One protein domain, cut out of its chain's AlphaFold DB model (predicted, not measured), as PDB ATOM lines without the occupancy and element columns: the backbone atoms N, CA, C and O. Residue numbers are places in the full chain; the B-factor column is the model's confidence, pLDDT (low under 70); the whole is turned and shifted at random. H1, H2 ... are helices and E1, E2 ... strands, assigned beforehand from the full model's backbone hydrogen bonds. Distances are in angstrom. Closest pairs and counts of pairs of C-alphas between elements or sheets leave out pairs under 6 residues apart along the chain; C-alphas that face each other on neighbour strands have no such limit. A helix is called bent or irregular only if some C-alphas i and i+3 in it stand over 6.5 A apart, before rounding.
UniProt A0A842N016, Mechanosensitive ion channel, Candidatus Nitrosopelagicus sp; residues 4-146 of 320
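Overview. This is residues 4 to 146 of the 320 residues of the protein "Mechanosensitive ion channel" of Candidatus Nitrosopelagicus sp (UniProt A0A842N016). A small, strongly twisted five-stranded sheet, with H4 and the arm H3b beside it, makes a head, from which an open pair of long helices, H2 and H3a, reaches out and is joined at its far tip. H1 and the unnamed residues 4 to 22 lead back past the head, apart from its strands at H1. The printed part has 143 residues, with four named helices and five named strands that follow along the chain as H1 H2 H3 E1 E2 E3 E4 H4 E5; the class is mixed, helices and strands, and the sheet, antiparallel throughout, has the order E4 E3 E2 E1 E5. It is only just extended, close to loose, with a radius of gyration of the C-alphas of 22.2 A and spans of 77 by 35 by 23 A.

Along the chain. H1, residues 23 to 29, begins at C-alpha 23 (233.840, 274.735, 201.721). H2, residues 34 to 54, is 31.0 A long. H3, residues 59 to 93, was assigned as one helix by its hydrogen bonds but is bent, C-alphas 76 and 79 being 7.5 A apart; its arms are H3a, residues 59 to 76, 25.1 A, and H3b, residues 79 to 93, 21.0 A. E1 is residues 101 to 104, E2 109 to 115, 16.2 A, E3 119 to 124, 15.8 A, E4 130 to 134, H4 135 to 140, and E5 143 to 145, ending at C-alpha 145 (256.781, 272.768, 209.501).

Arrangement. E1 to E4 form a meander, each strand the antiparallel neighbour of the one before; N 102 and O 110, 2.8 A, N 113 and O 121, 2.9 A, and N 131 and O 122, 2.8 A, are within hydrogen-bond range, as are N 103 and O 144, 2.8 A, between E1 and E5. H3b and H4 only graze the sheet; they touch at the closest C-alphas, Asn 83 and Arg 136, 4.7 A, only just about perpendicular at 72 degrees. H3a and H3b stand at a steep tilt of 69 degrees, only just short of about perpendicular. H2 and H3a are close but not clearly touching, closest C-alphas Ala 53 and Leu 59, 6.9 A, opposite ways at a shallow tilt of 22 degrees. Each O i to N i+4 pair is within range in H3a and H3b, against 14 of 17 in H2, 1 of 2 in H4 and 1 of 3 in H1, where 3 of 4 O i to N i+3 pairs are.

Size, cuts and confidence. The farthest C-alphas, Ala 9 and Glu 56, are 77.5 A apart. The printed part has no cut and no long link. Residues 4 to 36 have pLDDT under 70.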
ATOM      1  N   GLU A   4     243.812 276.377 193.694       56.97
ATOM      2  CA  GLU A   4     245.225 276.417 193.320       56.97
ATOM      3  C   GLU A   4     245.427 277.443 192.205       56.97
ATOM      4  O   GLU A   4     244.705 277.431 191.206       56.97
ATOM      5  N   GLN A   5     246.389 278.352 192.375       59.25
ATOM      6  CA  GLN A   5     246.860 279.146 191.247       59.25
ATOM      7  C   GLN A   5     247.687 278.233 190.336       59.25
ATOM      8  O   GLN A   5     248.575 277.516 190.802       59.25
ATOM      9  N   LYS A   6     247.356 278.217 189.040       56.69
ATOM     10  CA  LYS A   6     248.097 277.452 188.033       56.69
ATOM     11  C   LYS A   6     249.528 277.992 187.977       56.69
ATOM     12  O   LYS A   6     249.698 279.190 187.773       56.69
ATOM     13  N   ARG A   7     250.522 277.112 188.141       59.38
ATOM     14  CA  ARG A   7     251.941 277.442 187.927       59.38
ATOM     15  C   ARG A   7     252.110 277.996 186.515       59.38
ATOM     16  O   ARG A   7     251.685 277.341 185.559       59.38
ATOM     17  N   ILE A   8     252.698 279.180 186.388       59.56
ATOM     18  CA  ILE A   8     253.071 279.740 185.086       59.56
ATOM     19  C   ILE A   8     254.442 279.177 184.687       59.56
ATOM     20  O   ILE A   8     254.650 278.835 183.525       59.56
ATOM     21  N   ALA A   9     255.333 278.978 185.666       59.12
ATOM     22  CA  ALA A   9     256.637 278.339 185.501       59.12
ATOM     23  C   ALA A   9     256.827 277.132 186.443       59.12
ATOM     24  O   ALA A   9     256.284 277.087 187.547       59.12
ATOM     25  N   ASN A  10     257.647 276.156 186.035       53.25
ATOM     26  CA  ASN A  10     257.837 274.883 186.756       53.25
ATOM     27  C   ASN A  10     258.342 275.026 188.208       53.25
ATOM     28  O   ASN A  10     258.128 274.121 189.014       53.25
ATOM     29  N   TYR A  11     258.989 276.145 188.548       57.09
ATOM     30  CA  TYR A  11     259.608 276.384 189.858       57.09
ATOM     31  C   TYR A  11     258.823 277.339 190.768       57.09
ATOM     32  O   TYR A  11     259.276 277.631 191.874       57.09
ATOM     33  N   GLU A  12     257.653 277.819 190.341       63.50
ATOM     34  CA  GLU A  12     256.799 278.639 191.201       63.50
ATOM     35  C   GLU A  12     256.177 277.794 192.316       63.50
ATOM     36  O   GLU A  12     255.689 276.677 192.096       63.50
ATOM     37  N   SER A  13     256.169 278.340 193.532       57.88
ATOM     38  CA  SER A  13     255.449 277.716 194.631       57.88
ATOM     39  C   SER A  13     253.944 277.813 194.390       57.88
ATOM     40  O   SER A  13     253.407 278.864 194.054       57.88
ATOM     41  N   ILE A  14     253.231 276.700 194.587       60.38
ATOM     42  CA  ILE A  14     251.767 276.731 194.589       60.38
ATOM     43  C   ILE A  14     251.342 277.471 195.856       60.38
ATOM     44  O   ILE A  14     251.473 276.942 196.963       60.38
ATOM     45  N   ILE A  15     250.849 278.695 195.689       57.66
ATOM     46  CA  ILE A  15     250.225 279.445 196.775       57.66
ATOM     47  C   ILE A  15     248.804 278.889 196.943       57.66
ATOM     48  O   ILE A  15     248.040 278.876 195.968       57.66
ATOM     49  N   PRO A  16     248.417 278.405 198.138       54.97
ATOM     50  CA  PRO A  16     247.039 278.005 198.391       54.97
ATOM     51  C   PRO A  16     246.127 279.235 198.255       54.97
ATOM     52  O   PRO A  16     246.110 280.112 199.113       54.97
ATOM     53  N   GLY A  17     245.392 279.336 197.145       56.81
ATOM     54  CA  GLY A  17     244.429 280.414 196.910       56.81
ATOM     55  C   GLY A  17     243.107 280.146 197.622       56.81
ATOM     56  O   GLY A  17     242.819 279.005 197.962       56.81
ATOM     57  N   ALA A  18     242.300 281.191 197.841       58.62
ATOM     58  CA  ALA A  18     241.115 281.189 198.708       58.62
ATOM     59  C   ALA A  18     240.270 279.900 198.668       58.62
ATOM     60  O   ALA A  18     240.088 279.265 197.623       58.62
ATOM     61  N   ARG A  19     239.726 279.525 199.834       64.69
ATOM     62  CA  ARG A  19     238.834 278.366 199.963       64.69
ATOM     63  C   ARG A  19     237.697 278.482 198.935       64.69
ATOM     64  O   ARG A  19     237.130 279.564 198.787       64.69
ATOM     65  N   PRO A  20     237.368 277.404 198.210       65.00
ATOM     66  CA  PRO A  20     236.328 277.437 197.201       65.00
ATOM     67  C   PRO A  20     234.969 277.719 197.856       65.00
ATOM     68  O   PRO A  20     234.762 277.361 199.024       65.00
ATOM     69  N   PRO A  21     234.029 278.329 197.119       66.75
ATOM     70  CA  PRO A  21     232.660 278.503 197.596       66.75
ATOM     71  C   PRO A  21     232.051 277.143 197.999       66.75
ATOM     72  O   PRO A  21     232.280 276.138 197.328       66.75
ATOM     73  N   GLY A  22     231.332 277.101 199.129       65.50
ATOM     74  CA  GLY A  22     230.740 275.872 199.692       65.50
ATOM     75  C   GLY A  22     231.674 275.017 200.568       65.50
ATOM     76  O   GLY A  22     231.305 273.923 200.992       65.50
ATOM     77  N   TRP A  23     232.894 275.481 200.874       64.12
ATOM     78  CA  TRP A  23     233.840 274.735 201.721       64.12
ATOM     79  C   TRP A  23     233.336 274.501 203.157       64.12
ATOM     80  O   TRP A  23     233.497 273.407 203.696       64.12
ATOM     81  N   THR A  24     232.705 275.508 203.767       63.78
ATOM     82  CA  THR A  24     232.122 275.421 205.117       63.78
ATOM     83  C   THR A  24     230.996 274.391 205.196       63.78
ATOM     84  O   THR A  24     230.880 273.684 206.193       63.78
ATOM     85  N   GLU A  25     230.215 274.251 204.127       63.44
ATOM     86  CA  GLU A  25     229.078 273.330 204.050       63.44
ATOM     87  C   GLU A  25     229.526 271.858 203.999       63.44
ATOM     88  O   GLU A  25     228.921 270.996 204.635       63.44
ATOM     89  N   ARG A  26     230.666 271.570 203.348       60.53
ATOM     90  CA  ARG A  26     231.275 270.225 203.336       60.53
ATOM     91  C   ARG A  26     231.870 269.815 204.682       60.53
ATOM     92  O   ARG A  26     231.720 268.664 205.078       60.53
ATOM     93  N   GLN A  27     232.490 270.737 205.423       56.94
ATOM     94  CA  GLN A  27     233.047 270.407 206.745       56.94
ATOM     95  C   GLN A  27     231.979 269.977 207.761       56.94
ATOM     96  O   GLN A  27     232.270 269.155 208.628       56.94
ATOM     97  N   GLY A  28     230.748 270.487 207.645       54.22
ATOM     98  CA  GLY A  28     229.629 270.072 208.494       54.22
ATOM     99  C   GLY A  28     229.160 268.632 208.245       54.22
ATOM    100  O   GLY A  28     228.607 268.006 209.149       54.22
ATOM    101  N   GLN A  29     229.407 268.072 207.054       57.00
ATOM    102  CA  GLN A  29     229.037 266.691 206.719       57.00
ATOM    103  C   GLN A  29     230.069 265.650 207.174       57.00
ATOM    104  O   GLN A  29     229.686 264.511 207.439       57.00
ATOM    105  N   ASP A  30     231.336 266.042 207.351       54.88
ATOM    106  CA  ASP A  30     232.441 265.144 207.727       54.88
ATOM    107  C   ASP A  30     232.571 264.906 209.248       54.88
ATOM    108  O   ASP A  30     233.542 264.301 209.716       54.88
ATOM    109  N   SER A  31     231.604 265.354 210.057       56.12
ATOM    110  CA  SER A  31     231.554 264.979 211.477       56.12
ATOM    111  C   SER A  31     231.226 263.481 211.617       56.12
ATOM    112  O   SER A  31     230.263 263.012 210.998       56.12
ATOM    113  N   PRO A  32     231.983 262.697 212.409       58.59
ATOM    114  CA  PRO A  32     231.709 261.275 212.556       58.59
ATOM    115  C   PRO A  32     230.358 261.082 213.256       58.59
ATOM    116  O   PRO A  32     230.224 261.280 214.463       58.59
ATOM    117  N   LYS A  33     229.345 260.648 212.498       59.19
ATOM    118  CA  LYS A  33     227.993 260.318 212.996       59.19
ATOM    119  C   LYS A  33     227.977 259.154 214.013       59.19
ATOM    120  O   LYS A  33     226.923 258.848 214.566       59.19
ATOM    121  N   SER A  34     229.129 258.531 214.290       59.69
ATOM    122  CA  SER A  34     229.275 257.324 215.114       59.69
ATOM    123  C   SER A  34     228.844 257.480 216.569       59.69
ATOM    124  O   SER A  34     228.264 256.546 217.113       59.69
ATOM    125  N   PHE A  35     229.082 258.620 217.229       60.06
ATOM    126  CA  PHE A  35     228.881 258.679 218.687       60.06
ATOM    127  C   PHE A  35     227.407 258.514 219.097       60.06
ATOM    128  O   PHE A  35     227.106 257.827 220.068       60.06
ATOM    129  N   ARG A  36     226.466 259.047 218.304       69.12
ATOM    130  CA  ARG A  36     225.021 258.865 218.543       69.12
ATOM    131  C   ARG A  36     224.532 257.438 218.266       69.12
ATOM    132  O   ARG A  36     223.500 257.052 218.797       69.12
ATOM    133  N   GLN A  37     225.257 256.666 217.457       71.69
ATOM    134  CA  GLN A  37     224.900 255.286 217.107       71.69
ATOM    135  C   GLN A  37     225.455 254.257 218.106       71.69
ATOM    136  O   GLN A  37     224.881 253.183 218.245       71.69
ATOM    137  N   ILE A  38     226.528 254.584 218.837       78.25
ATOM    138  CA  ILE A  38     227.147 253.687 219.832       78.25
ATOM    139  C   ILE A  38     226.355 253.663 221.147       78.25
ATOM    140  O   ILE A  38     226.201 252.605 221.752       78.25
ATOM    141  N   ILE A  39     225.814 254.808 221.576       83.38
ATOM    142  CA  ILE A  39     225.037 254.933 222.822       83.38
ATOM    143  C   ILE A  39     223.908 253.887 222.939       83.38
ATOM    144  O   ILE A  39     223.887 253.179 223.947       83.38
ATOM    145  N   PRO A  40     222.996 253.719 221.957       86.19
ATOM    146  CA  PRO A  40     221.926 252.728 222.076       86.19
ATOM    147  C   PRO A  40     222.450 251.287 222.127       86.19
ATOM    148  O   PRO A  40     221.848 250.459 222.802       86.19
ATOM    149  N   LEU A  41     223.584 250.986 221.481       85.00
ATOM    150  CA  LEU A  41     224.208 249.661 221.523       85.00
ATOM    151  C   LEU A  41     224.738 249.335 222.926       85.00
ATOM    152  O   LEU A  41     224.509 248.240 223.426       85.00
ATOM    153  N   VAL A  42     225.410 250.292 223.576       84.75
ATOM    154  CA  VAL A  42     225.925 250.128 224.947       84.75
ATOM    155  C   VAL A  42     224.779 249.964 225.942       84.75
ATOM    156  O   VAL A  42     224.832 249.081 226.794       84.75
ATOM    157  N   VAL A  43     223.722 250.768 225.803       89.56
ATOM    158  CA  VAL A  43     222.515 250.648 226.634       89.56
ATOM    159  C   VAL A  43     221.855 249.282 226.432       89.56
ATOM    160  O   VAL A  43     221.536 248.613 227.408       89.56
ATOM    161  N   PHE A  44     221.713 248.826 225.185       89.06
ATOM    162  CA  PHE A  44     221.156 247.511 224.865       89.06
ATOM    163  C   PHE A  44     221.975 246.364 225.477       89.06
ATOM    164  O   PHE A  44     221.409 245.463 226.094       89.06
ATOM    165  N   LEU A  45     223.305 246.426 225.381       86.38
ATOM    166  CA  LEU A  45     224.200 245.428 225.974       86.38
ATOM    167  C   LEU A  45     224.115 245.424 227.507       86.38
ATOM    168  O   LEU A  45     224.066 244.359 228.118       86.38
ATOM    169  N   GLY A  46     224.044 246.606 228.127       86.94
ATOM    170  CA  GLY A  46     223.877 246.751 229.574       86.94
ATOM    171  C   GLY A  46     222.559 246.163 230.080       86.94
ATOM    172  O   GLY A  46     222.542 245.491 231.109       86.94
ATOM    173  N   VAL A  47     221.466 246.342 229.329       90.69
ATOM    174  CA  VAL A  47     220.163 245.737 229.645       90.69
ATOM    175  C   VAL A  47     220.222 244.208 229.552       90.69
ATOM    176  O   VAL A  47     219.733 243.535 230.454       90.69
ATOM    177  N   ILE A  48     220.865 243.649 228.519       85.75
ATOM    178  CA  ILE A  48     221.033 242.190 228.377       85.75
ATOM    179  C   ILE A  48     221.820 241.606 229.554       85.75
ATOM    180  O   ILE A  48     221.411 240.592 230.118       85.75
ATOM    181  N   ILE A  49     222.921 242.251 229.949       85.25
ATOM    182  CA  ILE A  49     223.728 241.813 231.094       85.25
ATOM    183  C   ILE A  49     222.905 241.882 232.390       85.25
ATOM    184  O   ILE A  49     222.958 240.953 233.193       85.25
ATOM    185  N   GLY A  50     222.101 242.935 232.573       85.25
ATOM    186  CA  GLY A  50     221.204 243.071 233.723       85.25
ATOM    187  C   GLY A  50     220.144 241.965 233.806       85.25
ATOM    188  O   GLY A  50     219.899 241.437 234.888       85.25
ATOM    189  N   ILE A  51     219.559 241.564 232.671       87.50
ATOM    190  CA  ILE A  51     218.596 240.450 232.604       87.50
ATOM    191  C   ILE A  51     219.287 239.111 232.895       87.50
ATOM    192  O   ILE A  51     218.763 238.306 233.660       87.50
ATOM    193  N   ALA A  52     220.476 238.881 232.332       83.88
ATOM    194  CA  ALA A  52     221.242 237.658 232.574       83.88
ATOM    195  C   ALA A  52     221.637 237.501 234.054       83.88
ATOM    196  O   ALA A  52     221.586 236.396 234.587       83.88
ATOM    197  N   ALA A  53     221.967 238.608 234.729       82.50
ATOM    198  CA  ALA A  53     222.250 238.615 236.162       82.50
ATOM    199  C   ALA A  53     221.008 238.296 237.013       82.50
ATOM    200  O   ALA A  53     221.123 237.606 238.022       82.50
ATOM    201  N   TRP A  54     219.820 238.752 236.597       89.25
ATOM    202  CA  TRP A  54     218.559 238.411 237.268       89.25
ATOM    203  C   TRP A  54     218.247 236.909 237.176       89.25
ATOM    204  O   TRP A  54     217.658 236.341 238.090       89.25
ATOM    205  N   TRP A  55     218.644 236.248 236.088       89.94
ATOM    206  CA  TRP A  55     218.454 234.807 235.876       89.94
ATOM    207  C   TRP A  55     219.529 233.917 236.522       89.94
ATOM    208  O   TRP A  55     219.628 232.746 236.166       89.94
ATOM    209  N   GLU A  56     220.329 234.452 237.453       82.56
ATOM    210  CA  GLU A  56     221.388 233.718 238.173       82.56
ATOM    211  C   GLU A  56     222.413 233.023 237.254       82.56
ATOM    212  O   GLU A  56     223.053 232.039 237.624       82.56
ATOM    213  N   VAL A  57     222.609 233.543 236.037       83.44
ATOM    214  CA  VAL A  57     223.672 233.070 235.141       83.44
ATOM    215  C   VAL A  57     225.029 233.399 235.763       83.44
ATOM    216  O   VAL A  57     225.215 234.504 236.264       83.44
ATOM    217  N   ASP A  58     226.002 232.486 235.688       84.44
ATOM    218  CA  ASP A  58     227.362 232.753 236.170       84.44
ATOM    219  C   ASP A  58     228.016 233.891 235.363       84.44
ATOM    220  O   ASP A  58     228.483 233.717 234.228       84.44
ATOM    221  N   LEU A  59     228.053 235.081 235.969       80.12
ATOM    222  CA  LEU A  59     228.650 236.269 235.372       80.12
ATOM    223  C   LEU A  59     230.141 236.075 235.088       80.12
ATOM    224  O   LEU A  59     230.649 236.741 234.193       80.12
ATOM    225  N   VAL A  60     230.845 235.181 235.789       83.81
ATOM    226  CA  VAL A  60     232.278 234.938 235.567       83.81
ATOM    227  C   VAL A  60     232.502 234.257 234.220       83.81
ATOM    228  O   VAL A  60     233.420 234.636 233.489       83.81
ATOM    229  N   VAL A  61     231.643 233.311 233.832       83.62
ATOM    230  CA  VAL A  61     231.726 232.631 232.528       83.62
ATOM    231  C   VAL A  61     231.428 233.609 231.393       83.62
ATOM    232  O   VAL A  61     232.183 233.685 230.420       83.62
ATOM    233  N   VAL A  62     230.379 234.422 231.542       83.06
ATOM    234  CA  VAL A  62     230.028 235.469 230.570       83.06
ATOM    235  C   VAL A  62     231.121 236.538 230.499       83.06
ATOM    236  O   VAL A  62     231.504 236.945 229.404       83.06
ATOM    237  N   ALA A  63     231.680 236.964 231.632       84.38
ATOM    238  CA  ALA A  63     232.780 237.925 231.702       84.38
ATOM    239  C   ALA A  63     234.064 237.381 231.061       84.38
ATOM    240  O   ALA A  63     234.735 238.100 230.329       84.38
ATOM    241  N   THR A  64     234.386 236.103 231.268       87.69
ATOM    242  CA  THR A  64     235.570 235.466 230.670       87.69
ATOM    243  C   THR A  64     235.416 235.336 229.153       87.69
ATOM    244  O   THR A  64     236.322 235.708 228.403       87.69
ATOM    245  N   ALA A  65     234.250 234.884 228.679       85.88
ATOM    246  CA  ALA A  65     233.955 234.782 227.249       85.88
ATOM    247  C   ALA A  65     233.918 236.160 226.562       85.88
ATOM    248  O   ALA A  65     234.519 236.357 225.504       85.88
ATOM    249  N   SER A  66     233.249 237.138 227.181       85.69
ATOM    250  CA  SER A  66     233.150 238.509 226.665       85.69
ATOM    251  C   SER A  66     234.481 239.266 226.739       85.69
ATOM    252  O   SER A  66     234.795 240.023 225.822       85.69
ATOM    253  N   GLY A  67     235.306 239.015 227.758       88.75
ATOM    254  CA  GLY A  67     236.645 239.585 227.910       88.75
ATOM    255  C   GLY A  67     237.613 239.127 226.820       88.75
ATOM    256  O   GLY A  67     238.274 239.963 226.204       88.75
ATOM    257  N   GLY A  68     237.647 237.825 226.506       91.06
ATOM    258  CA  GLY A  68     238.446 237.308 225.387       91.06
ATOM    259  C   GLY A  68     238.031 237.912 224.041       91.06
ATOM    260  O   GLY A  68     238.880 238.326 223.247       91.06
ATOM    261  N   LEU A  69     236.720 238.048 223.815       88.88
ATOM    262  CA  LEU A  69     236.159 238.675 222.616       88.88
ATOM    263  C   LEU A  69     236.537 240.167 222.536       88.88
ATOM    264  O   LEU A  69     236.997 240.632 221.492       88.88
ATOM    265  N   ALA A  70     236.419 240.908 223.641       89.31
ATOM    266  CA  ALA A  70     236.779 242.322 223.712       89.31
ATOM    267  C   ALA A  70     238.269 242.567 223.422       89.31
ATOM    268  O   ALA A  70     238.598 243.497 222.687       89.31
ATOM    269  N   ILE A  71     239.164 241.714 223.934       93.31
ATOM    270  CA  ILE A  71     240.602 241.777 223.632       93.31
ATOM    271  C   ILE A  71     240.850 241.529 222.138       93.31
ATOM    272  O   ILE A  71     241.585 242.289 221.506       93.31
ATOM    273  N   GLY A  72     240.198 240.519 221.549       93.81
ATOM    274  CA  GLY A  72     240.303 240.222 220.117       93.81
ATOM    275  C   GLY A  72     239.854 241.390 219.233       93.81
ATOM    276  O   GLY A  72     240.568 241.780 218.306       93.81
ATOM    277  N   ILE A  73     238.713 242.010 219.557       92.00
ATOM    278  CA  ILE A  73     238.235 243.225 218.877       92.00
ATOM    279  C   ILE A  73     239.207 244.391 219.096       92.00
ATOM    280  O   ILE A  73     239.493 245.132 218.156       92.00
ATOM    281  N   GLY A  74     239.731 244.553 220.312       92.06
ATOM    282  CA  GLY A  74     240.694 245.596 220.655       92.06
ATOM    283  C   GLY A  74     241.959 245.517 219.804       92.06
ATOM    284  O   GLY A  74     242.363 246.525 219.226       92.06
ATOM    285  N   PHE A  75     242.533 244.322 219.650       95.12
ATOM    286  CA  PHE A  75     243.678 244.101 218.765       95.12
ATOM    287  C   PHE A  75     243.333 244.336 217.293       95.12
ATOM    288  O   PHE A  75     244.099 244.993 216.589       95.12
ATOM    289  N   ALA A  76     242.162 243.886 216.831       92.56
ATOM    290  CA  ALA A  76     241.725 244.113 215.453       92.56
ATOM    291  C   ALA A  76     241.535 245.609 215.132       92.56
ATOM    292  O   ALA A  76     241.877 246.070 214.042       92.56
ATOM    293  N   LEU A  77     241.013 246.388 216.085       91.75
ATOM    294  CA  LEU A  77     240.767 247.823 215.926       91.75
ATOM    295  C   LEU A  77     241.957 248.700 216.326       91.75
ATOM    296  O   LEU A  77     241.907 249.907 216.070       91.75
ATOM    297  N   GLN A  78     243.020 248.138 216.903       91.19
ATOM    298  CA  GLN A  78     244.147 248.886 217.464       91.19
ATOM    299  C   GLN A  78     244.706 249.920 216.476       91.19
ATOM    300  O   GLN A  78     244.854 251.094 216.821       91.19
ATOM    301  N   GLU A  79     244.946 249.527 215.220       89.88
ATOM    302  CA  GLU A  79     245.477 250.437 214.197       89.88
ATOM    303  C   GLU A  79     244.469 251.527 213.795       89.88
ATOM    304  O   GLU A  79     244.837 252.690 213.597       89.88
ATOM    305  N   THR A  80     243.186 251.179 213.680       89.69
ATOM    306  CA  THR A  80     242.138 252.150 213.320       89.69
ATOM    307  C   THR A  80     241.950 253.203 214.408       89.69
ATOM    308  O   THR A  80     241.857 254.393 214.095       89.69
ATOM    309  N   MET A  81     241.988 252.787 215.678       89.25
ATOM    310  CA  MET A  81     241.879 253.676 216.832       89.25
ATOM    311  C   MET A  81     243.091 254.596 216.944       89.25
ATOM    312  O   MET A  81     242.917 255.798 217.127       89.25
ATOM    313  N   GLN A  82     244.308 254.074 216.746       91.75
ATOM    314  CA  GLN A  82     245.522 254.898 216.715       91.75
ATOM    315  C   GLN A  82     245.427 256.000 215.658       91.75
ATOM    316  O   GLN A  82     245.607 257.169 215.979       91.75
ATOM    317  N   ASN A  83     245.086 255.648 214.415       90.94
ATOM    318  CA  ASN A  83     244.946 256.624 213.334       90.94
ATOM    319  C   ASN A  83     243.866 257.683 213.644       90.94
ATOM    320  O   ASN A  83     244.091 258.875 213.422       90.94
ATOM    321  N   TYR A  84     242.730 257.273 214.221       90.00
ATOM    322  CA  TYR A  84     241.662 258.190 214.625       90.00
ATOM    323  C   TYR A  84     242.107 259.181 215.708       90.00
ATOM    324  O   TYR A  84     241.905 260.387 215.551       90.00
ATOM    325  N   PHE A  85     242.742 258.696 216.781       90.25
ATOM    326  CA  PHE A  85     243.279 259.571 217.824       90.25
ATOM    327  C   PHE A  85     244.360 260.489 217.270       90.25
ATOM    328  O   PHE A  85     244.378 261.667 217.612       90.25
ATOM    329  N   SER A  86     245.190 259.998 216.348       92.19
ATOM    330  CA  SER A  86     246.170 260.847 215.692       92.19
ATOM    331  C   SER A  86     245.511 261.990 214.921       92.19
ATOM    332  O   SER A  86     245.823 263.163 215.115       92.19
ATOM    333  N   TYR A  87     244.525 261.680 214.092       91.25
ATOM    334  CA  TYR A  87     243.765 262.704 213.388       91.25
ATOM    335  C   TYR A  87     243.129 263.736 214.333       91.25
ATOM    336  O   TYR A  87     243.183 264.937 214.056       91.25
ATOM    337  N   LEU A  88     242.559 263.283 215.454       90.75
ATOM    338  CA  LEU A  88     241.965 264.164 216.454       90.75
ATOM    339  C   LEU A  88     243.010 265.093 217.081       90.75
ATOM    340  O   LEU A  88     242.772 266.299 217.132       90.75
ATOM    341  N   SER A  89     244.162 264.566 217.502       90.44
ATOM    342  CA  SER A  89     245.248 265.367 218.079       90.44
ATOM    343  C   SER A  89     245.803 266.380 217.078       90.44
ATOM    344  O   SER A  89     245.917 267.557 217.405       90.44
ATOM    345  N   ILE A  90     246.042 265.979 215.819       91.31
ATOM    346  CA  ILE A  90     246.493 266.902 214.760       91.31
ATOM    347  C   ILE A  90     245.506 268.059 214.588       91.31
ATOM    348  O   ILE A  90     245.924 269.214 214.518       91.31
ATOM    349  N   LYS A  91     244.197 267.769 214.535       89.12
ATOM    350  CA  LYS A  91     243.171 268.806 214.363       89.12
ATOM    351  C   LYS A  91     242.987 269.686 215.595       89.12
ATOM    352  O   LYS A  91     242.796 270.890 215.432       89.12
ATOM    353  N   LYS A  92     243.012 269.103 216.793       89.56
ATOM    354  CA  LYS A  92     242.822 269.820 218.059       89.56
ATOM    355  C   LYS A  92     243.996 270.754 218.342       89.56
ATOM    356  O   LYS A  92     243.780 271.940 218.576       89.56
ATOM    357  N   ASP A  93     245.213 270.230 218.244       89.00
ATOM    358  CA  ASP A  93     246.432 270.947 218.622       89.00
ATOM    359  C   ASP A  93     247.019 271.747 217.448       89.00
ATOM    360  O   ASP A  93     248.024 272.440 217.597       89.00
ATOM    361  N   LYS A  94     246.395 271.657 216.261       88.88
ATOM    362  CA  LYS A  94     246.836 272.298 215.011       88.88
ATOM    363  C   LYS A  94     248.338 272.093 214.787       88.88
ATOM    364  O   LYS A  94     249.087 273.042 214.542       88.88
ATOM    365  N   ILE A  95     248.792 270.841 214.912       88.62
ATOM    366  CA  ILE A  95     250.212 270.480 214.749       88.62
ATOM    367  C   ILE A  95     250.695 270.949 213.369       88.62
ATOM    368  O   ILE A  95     251.683 271.677 213.274       88.62
ATOM    369  N   PHE A  96     249.915 270.625 212.340       90.44
ATOM    370  CA  PHE A  96     249.954 271.200 211.001       90.44
ATOM    371  C   PHE A  96     248.525 271.268 210.452       90.44
ATOM    372  O   PHE A  96     247.655 270.487 210.851       90.44
ATOM    373  N   ILE A  97     248.276 272.199 209.538       89.00
ATOM    374  CA  ILE A  97     246.975 272.386 208.890       89.00
ATOM    375  C   ILE A  97     247.052 272.115 207.385       89.00
ATOM    376  O   ILE A  97     248.121 272.048 206.782       89.00
ATOM    377  N   GLU A  98     245.892 271.937 206.755       87.75
ATOM    378  CA  GLU A  98     245.806 271.827 205.297       87.75
ATOM    379  C   GLU A  98     246.299 273.119 204.634       87.75
ATOM    380  O   GLU A  98     245.703 274.182 204.817       87.75
ATOM    381  N   GLY A  99     247.341 273.008 203.816       84.56
ATOM    382  CA  GLY A  99     248.053 274.127 203.200       84.56
ATOM    383  C   GLY A  99     249.469 274.322 203.743       84.56
ATOM    384  O   GLY A  99     250.274 274.946 203.055       84.56
ATOM    385  N   ASP A 100     249.802 273.746 204.900       87.81
ATOM    386  CA  ASP A 100     251.147 273.856 205.464       87.81
ATOM    387  C   ASP A 100     252.167 273.091 204.628       87.81
ATOM    388  O   ASP A 100     251.896 271.996 204.119       87.81
ATOM    389  N   ARG A 101     253.375 273.652 204.529       88.19
ATOM    390  CA  ARG A 101     254.524 272.960 203.954       88.19
ATOM    391  C   ARG A 101     255.290 272.241 205.052       88.19
ATOM    392  O   ARG A 101     255.857 272.872 205.940       88.19
ATOM    393  N   ILE A 102     255.350 270.923 204.944       91.56
ATOM    394  CA  ILE A 102     256.012 270.063 205.917       91.56
ATOM    395  C   ILE A 102     257.138 269.266 205.265       91.56
ATOM    396  O   ILE A 102     257.053 268.860 204.101       91.56
ATOM    397  N   LYS A 103     258.195 269.032 206.037       91.94
ATOM    398  CA  LYS A 103     259.231 268.048 205.746       91.94
ATOM    399  C   LYS A 103     259.106 266.899 206.723       91.94
ATOM    400  O   LYS A 103     259.045 267.104 207.935       91.94
ATOM    401  N   LEU A 104     259.065 265.707 206.152       91.56
ATOM    402  CA  LEU A 104     259.041 264.449 206.877       91.56
ATOM    403  C   LEU A 104     260.468 263.960 207.115       91.56
ATOM    404  O   LEU A 104     261.386 264.320 206.374       91.56
ATOM    405  N   ASP A 105     260.622 263.086 208.101       89.19
ATOM    406  CA  ASP A 105     261.892 262.428 208.425       89.19
ATOM    407  C   ASP A 105     262.498 261.663 207.232       89.19
ATOM    408  O   ASP A 105     263.703 261.680 207.008       89.19
ATOM    409  N   SER A 106     261.652 261.116 206.351       86.94
ATOM    410  CA  SER A 106     262.074 260.477 205.093       86.94
ATOM    411  C   SER A 106     262.744 261.424 204.085       86.94
ATOM    412  O   SER A 106     263.144 260.997 203.004       86.94
ATOM    413  N   GLY A 107     262.807 262.724 204.381       87.56
ATOM    414  CA  GLY A 107     263.272 263.760 203.466       87.56
ATOM    415  C   GLY A 107     262.212 264.217 202.464       87.56
ATOM    416  O   GLY A 107     262.474 265.138 201.692       87.56
ATOM    417  N   TYR A 108     261.008 263.634 202.481       89.38
ATOM    418  CA  TYR A 108     259.910 264.062 201.619       89.38
ATOM    419  C   TYR A 108     259.396 265.442 202.046       89.38
ATOM    420  O   TYR A 108     258.967 265.634 203.188       89.38
ATOM    421  N   ILE A 109     259.427 266.400 201.118       89.94
ATOM    422  CA  ILE A 109     258.991 267.782 201.341       89.94
ATOM    423  C   ILE A 109     257.753 268.051 200.496       89.94
ATOM    424  O   ILE A 109     257.765 267.916 199.269       89.94
ATOM    425  N   GLY A 110     256.679 268.479 201.149       90.06
ATOM    426  CA  GLY A 110     255.419 268.695 200.462       90.06
ATOM    427  C   GLY A 110     254.435 269.576 201.210       90.06
ATOM    428  O   GLY A 110     254.680 270.021 202.326       90.06
ATOM    429  N   ILE A 111     253.321 269.853 200.547       89.38
ATOM    430  CA  ILE A 111     252.210 270.651 201.054       89.38
ATOM    431  C   ILE A 111     251.093 269.699 201.477       89.38
ATOM    432  O   ILE A 111     250.692 268.816 200.711       89.38
ATOM    433  N   VAL A 112     250.567 269.885 202.686       91.31
ATOM    434  CA  VAL A 112     249.451 269.088 203.207       91.31
ATOM    435  C   VAL A 112     248.180 269.446 202.441       91.31
ATOM    436  O   VAL A 112     247.680 270.562 202.540       91.31
ATOM    437  N   GLN A 113     247.632 268.505 201.671       86.06
ATOM    438  CA  GLN A 113     246.454 268.760 200.840       86.06
ATOM    439  C   GLN A 113     245.147 268.480 201.585       86.06
ATOM    440  O   GLN A 113     244.199 269.263 201.491       86.06
ATOM    441  N   ARG A 114     245.085 267.338 202.281       86.81
ATOM    442  CA  ARG A 114     243.934 266.931 203.097       86.81
ATOM    443  C   ARG A 114     244.347 265.987 204.219       86.81
ATOM    444  O   ARG A 114     245.202 265.120 204.018       86.81
ATOM    445  N   ILE A 115     243.678 266.110 205.360       89.62
ATOM    446  CA  ILE A 115     243.904 265.261 206.535       89.62
ATOM    447  C   ILE A 115     242.640 264.428 206.779       89.62
ATOM    448  O   ILE A 115     241.564 264.978 207.001       89.62
ATOM    449  N   THR A 116     242.759 263.100 206.725       89.12
ATOM    450  CA  THR A 116     241.654 262.144 206.950       89.12
ATOM    451  C   THR A 116     241.970 261.290 208.188       89.12
ATOM    452  O   THR A 116     243.151 261.136 208.516       89.12
ATOM    453  N   PRO A 117     240.976 260.680 208.871       88.00
ATOM    454  CA  PRO A 117     241.244 259.824 210.026       88.00
ATOM    455  C   PRO A 117     242.267 258.711 209.788       88.00
ATOM    456  O   PRO A 117     243.070 258.452 210.667       88.00
ATOM    457  N   ARG A 118     242.284 258.078 208.607       88.12
ATOM    458  CA  ARG A 118     243.204 256.963 208.302       88.12
ATOM    459  C   ARG A 118     244.529 257.409 207.683       88.12
ATOM    460  O   ARG A 118     245.574 256.845 207.991       88.12
ATOM    461  N   VAL A 119     244.469 258.368 206.765       92.44
ATOM    462  CA  VAL A 119     245.608 258.789 205.946       92.44
ATOM    463  C   VAL A 119     245.613 260.298 205.751       92.44
ATOM    464  O   VAL A 119     244.571 260.952 205.689       92.44
ATOM    465  N   THR A 120     246.803 260.844 205.585       92.06
ATOM    466  CA  THR A 120     247.033 262.234 205.223       92.06
ATOM    467  C   THR A 120     247.693 262.280 203.855       92.06
ATOM    468  O   THR A 120     248.593 261.494 203.557       92.06
ATOM    469  N   TYR A 121     247.211 263.186 203.011       91.69
ATOM    470  CA  TYR A 121     247.707 263.355 201.652       91.69
ATOM    471  C   TYR A 121     248.633 264.561 201.617       91.69
ATOM    472  O   TYR A 121     248.206 265.685 201.897       91.69
ATOM    473  N   VAL A 122     249.890 264.319 201.266       92.00
ATOM    474  CA  VAL A 122     250.927 265.344 201.166       92.00
ATOM    475  C   VAL A 122     251.393 265.384 199.720       92.00
ATOM    476  O   VAL A 122     251.930 264.403 199.217       92.00
ATOM    477  N   ARG A 123     251.169 266.498 199.025       88.69
ATOM    478  CA  ARG A 123     251.639 266.667 197.646       88.69
ATOM    479  C   ARG A 123     253.066 267.190 197.648       88.69
ATOM    480  O   ARG A 123     253.358 268.126 198.387       88.69
ATOM    481  N   HIS A 124     253.931 266.640 196.809       88.25
ATOM    482  CA  HIS A 124     255.312 267.094 196.701       88.25
ATOM    483  C   HIS A 124     255.388 268.583 196.321       88.25
ATOM    484  O   HIS A 124     254.550 269.097 195.583       88.25
ATOM    485  N   GLY A 125     256.402 269.293 196.823       77.06
ATOM    486  CA  GLY A 125     256.536 270.737 196.581       77.06
ATOM    487  C   GLY A 125     256.833 271.108 195.122       77.06
ATOM    488  O   GLY A 125     256.384 272.150 194.655       77.06
ATOM    489  N   LEU A 126     257.573 270.254 194.407       74.38
ATOM    490  CA  LEU A 126     257.999 270.486 193.016       74.38
ATOM    491  C   LEU A 126     257.293 269.568 192.009       74.38
ATOM    492  O   LEU A 126     257.068 269.948 190.861       74.38
ATOM    493  N   ASN A 127     256.890 268.381 192.458       76.12
ATOM    494  CA  ASN A 127     256.357 267.331 191.594       76.12
ATOM    495  C   ASN A 127     254.851 267.227 191.821       76.12
ATOM    496  O   ASN A 127     254.352 267.566 192.890       76.12
ATOM    497  N   GLU A 128     254.117 266.706 190.845       76.88
ATOM    498  CA  GLU A 128     252.672 266.476 190.992       76.88
ATOM    499  C   GLU A 128     252.344 265.183 191.756       76.88
ATOM    500  O   GLU A 128     251.182 264.813 191.900       76.88
ATOM    501  N   SER A 129     253.362 264.496 192.283       86.00
ATOM    502  CA  SER A 129     253.182 263.291 193.086       86.00
ATOM    503  C   SER A 129     252.553 263.604 194.446       86.00
ATOM    504  O   SER A 129     252.852 264.615 195.084       86.00
ATOM    505  N   VAL A 130     251.690 262.700 194.912       89.94
ATOM    506  CA  VAL A 130     251.012 262.797 196.210       89.94
ATOM    507  C   VAL A 130     251.392 261.594 197.061       89.94
ATOM    508  O   VAL A 130     251.082 260.458 196.711       89.94
ATOM    509  N   ALA A 131     252.051 261.842 198.189       91.69
ATOM    510  CA  ALA A 131     252.293 260.840 199.212       91.69
ATOM    511  C   ALA A 131     251.021 260.616 200.039       91.69
ATOM    512  O   ALA A 131     250.402 261.563 200.534       91.69
ATOM    513  N   VAL A 132     250.642 259.348 200.199       94.19
ATOM    514  CA  VAL A 132     249.526 258.916 201.045       94.19
ATOM    515  C   VAL A 132     250.116 258.254 202.279       94.19
ATOM    516  O   VAL A 132     250.658 257.156 202.190       94.19
ATOM    517  N   ILE A 133     250.044 258.936 203.419       93.25
ATOM    518  CA  ILE A 133     250.763 258.534 204.631       93.25
ATOM    519  C   ILE A 133     249.749 258.202 205.727       93.25
ATOM    520  O   ILE A 133     248.876 259.031 205.997       93.25
ATOM    521  N   PRO A 134     249.829 257.027 206.375       93.81
ATOM    522  CA  PRO A 134     249.037 256.720 207.560       93.81
ATOM    523  C   PRO A 134     249.171 257.809 208.624       93.81
ATOM    524  O   PRO A 134     250.278 258.175 209.019       93.81
ATOM    525  N   THR A 135     248.047 258.319 209.122       92.44
ATOM    526  CA  THR A 135     248.055 259.477 210.027       92.44
ATOM    527  C   THR A 135     248.809 259.184 211.330       92.44
ATOM    528  O   THR A 135     249.488 260.067 211.853       92.44
ATOM    529  N   ARG A 136     248.795 257.930 211.809       92.75
ATOM    530  CA  ARG A 136     249.587 257.510 212.978       92.75
ATOM    531  C   ARG A 136     251.093 257.692 212.794       92.75
ATOM    532  O   ARG A 136     251.781 258.040 213.745       92.75
ATOM    533  N   GLN A 137     251.600 257.485 211.575       92.56
ATOM    534  CA  GLN A 137     253.029 257.631 211.289       92.56
ATOM    535  C   GLN A 137     253.461 259.093 211.375       92.56
ATOM    536  O   GLN A 137     254.570 259.367 211.811       92.56
ATOM    537  N   LEU A 138     252.578 260.034 211.026       91.25
ATOM    538  CA  LEU A 138     252.883 261.463 211.094       91.25
ATOM    539  C   LEU A 138     253.032 261.971 212.528       91.25
ATOM    540  O   LEU A 138     253.864 262.829 212.773       91.25
ATOM    541  N   ILE A 139     252.263 261.449 213.481       89.06
ATOM    542  CA  ILE A 139     252.419 261.862 214.885       89.06
ATOM    543  C   ILE A 139     253.630 261.228 215.544       89.06
ATOM    544  O   ILE A 139     254.251 261.849 216.398       89.06
ATOM    545  N   ALA A 140     253.946 259.989 215.174       88.88
ATOM    546  CA  ALA A 140     255.108 259.306 215.719       88.88
ATOM    547  C   ALA A 140     256.430 259.859 215.157       88.88
ATOM    548  O   ALA A 140     257.459 259.750 215.817       88.88
ATOM    549  N   ALA A 141     256.411 260.423 213.946       88.75
ATOM    550  CA  ALA A 141     257.594 260.943 213.273       88.75
ATOM    551  C   ALA A 141     257.897 262.403 213.636       88.75
ATOM    552  O   ALA A 141     257.020 263.188 214.001       88.75
ATOM    553  N   THR A 142     259.156 262.791 213.445       89.88
ATOM    554  CA  THR A 142     259.565 264.193 213.469       89.88
ATOM    555  C   THR A 142     259.036 264.903 212.219       89.88
ATOM    556  O   THR A 142     259.195 264.441 211.085       89.88
ATOM    557  N   ILE A 143     258.371 266.043 212.422       90.94
ATOM    558  CA  ILE A 143     257.844 266.884 211.343       90.94
ATOM    559  C   ILE A 143     258.416 268.283 211.499       90.94
ATOM    560  O   ILE A 143     258.239 268.927 212.532       90.94
ATOM    561  N   VAL A 144     259.044 268.782 210.437       90.81
ATOM    562  CA  VAL A 144     259.466 270.182 210.350       90.81
ATOM    563  C   VAL A 144     258.425 270.943 209.541       90.81
ATOM    564  O   VAL A 144     258.216 270.650 208.364       90.81
ATOM    565  N   ASN A 145     257.759 271.912 210.166       89.19
ATOM    566  CA  ASN A 145     256.781 272.768 209.501       89.19
ATOM    567  C   ASN A 145     257.446 274.090 209.092       89.19
ATOM    568  O   ASN A 145     257.933 274.826 209.942       89.19
ATOM    569  N   TYR A 146     257.461 274.381 207.791       85.88
ATOM    570  CA  TYR A 146     258.041 275.604 207.226       85.88
ATOM    571  C   TYR A 146     257.033 276.752 207.086       85.88
ATOM    572  O   TYR A 146     257.380 277.800 206.554       85.88
TER     573      TYR A 146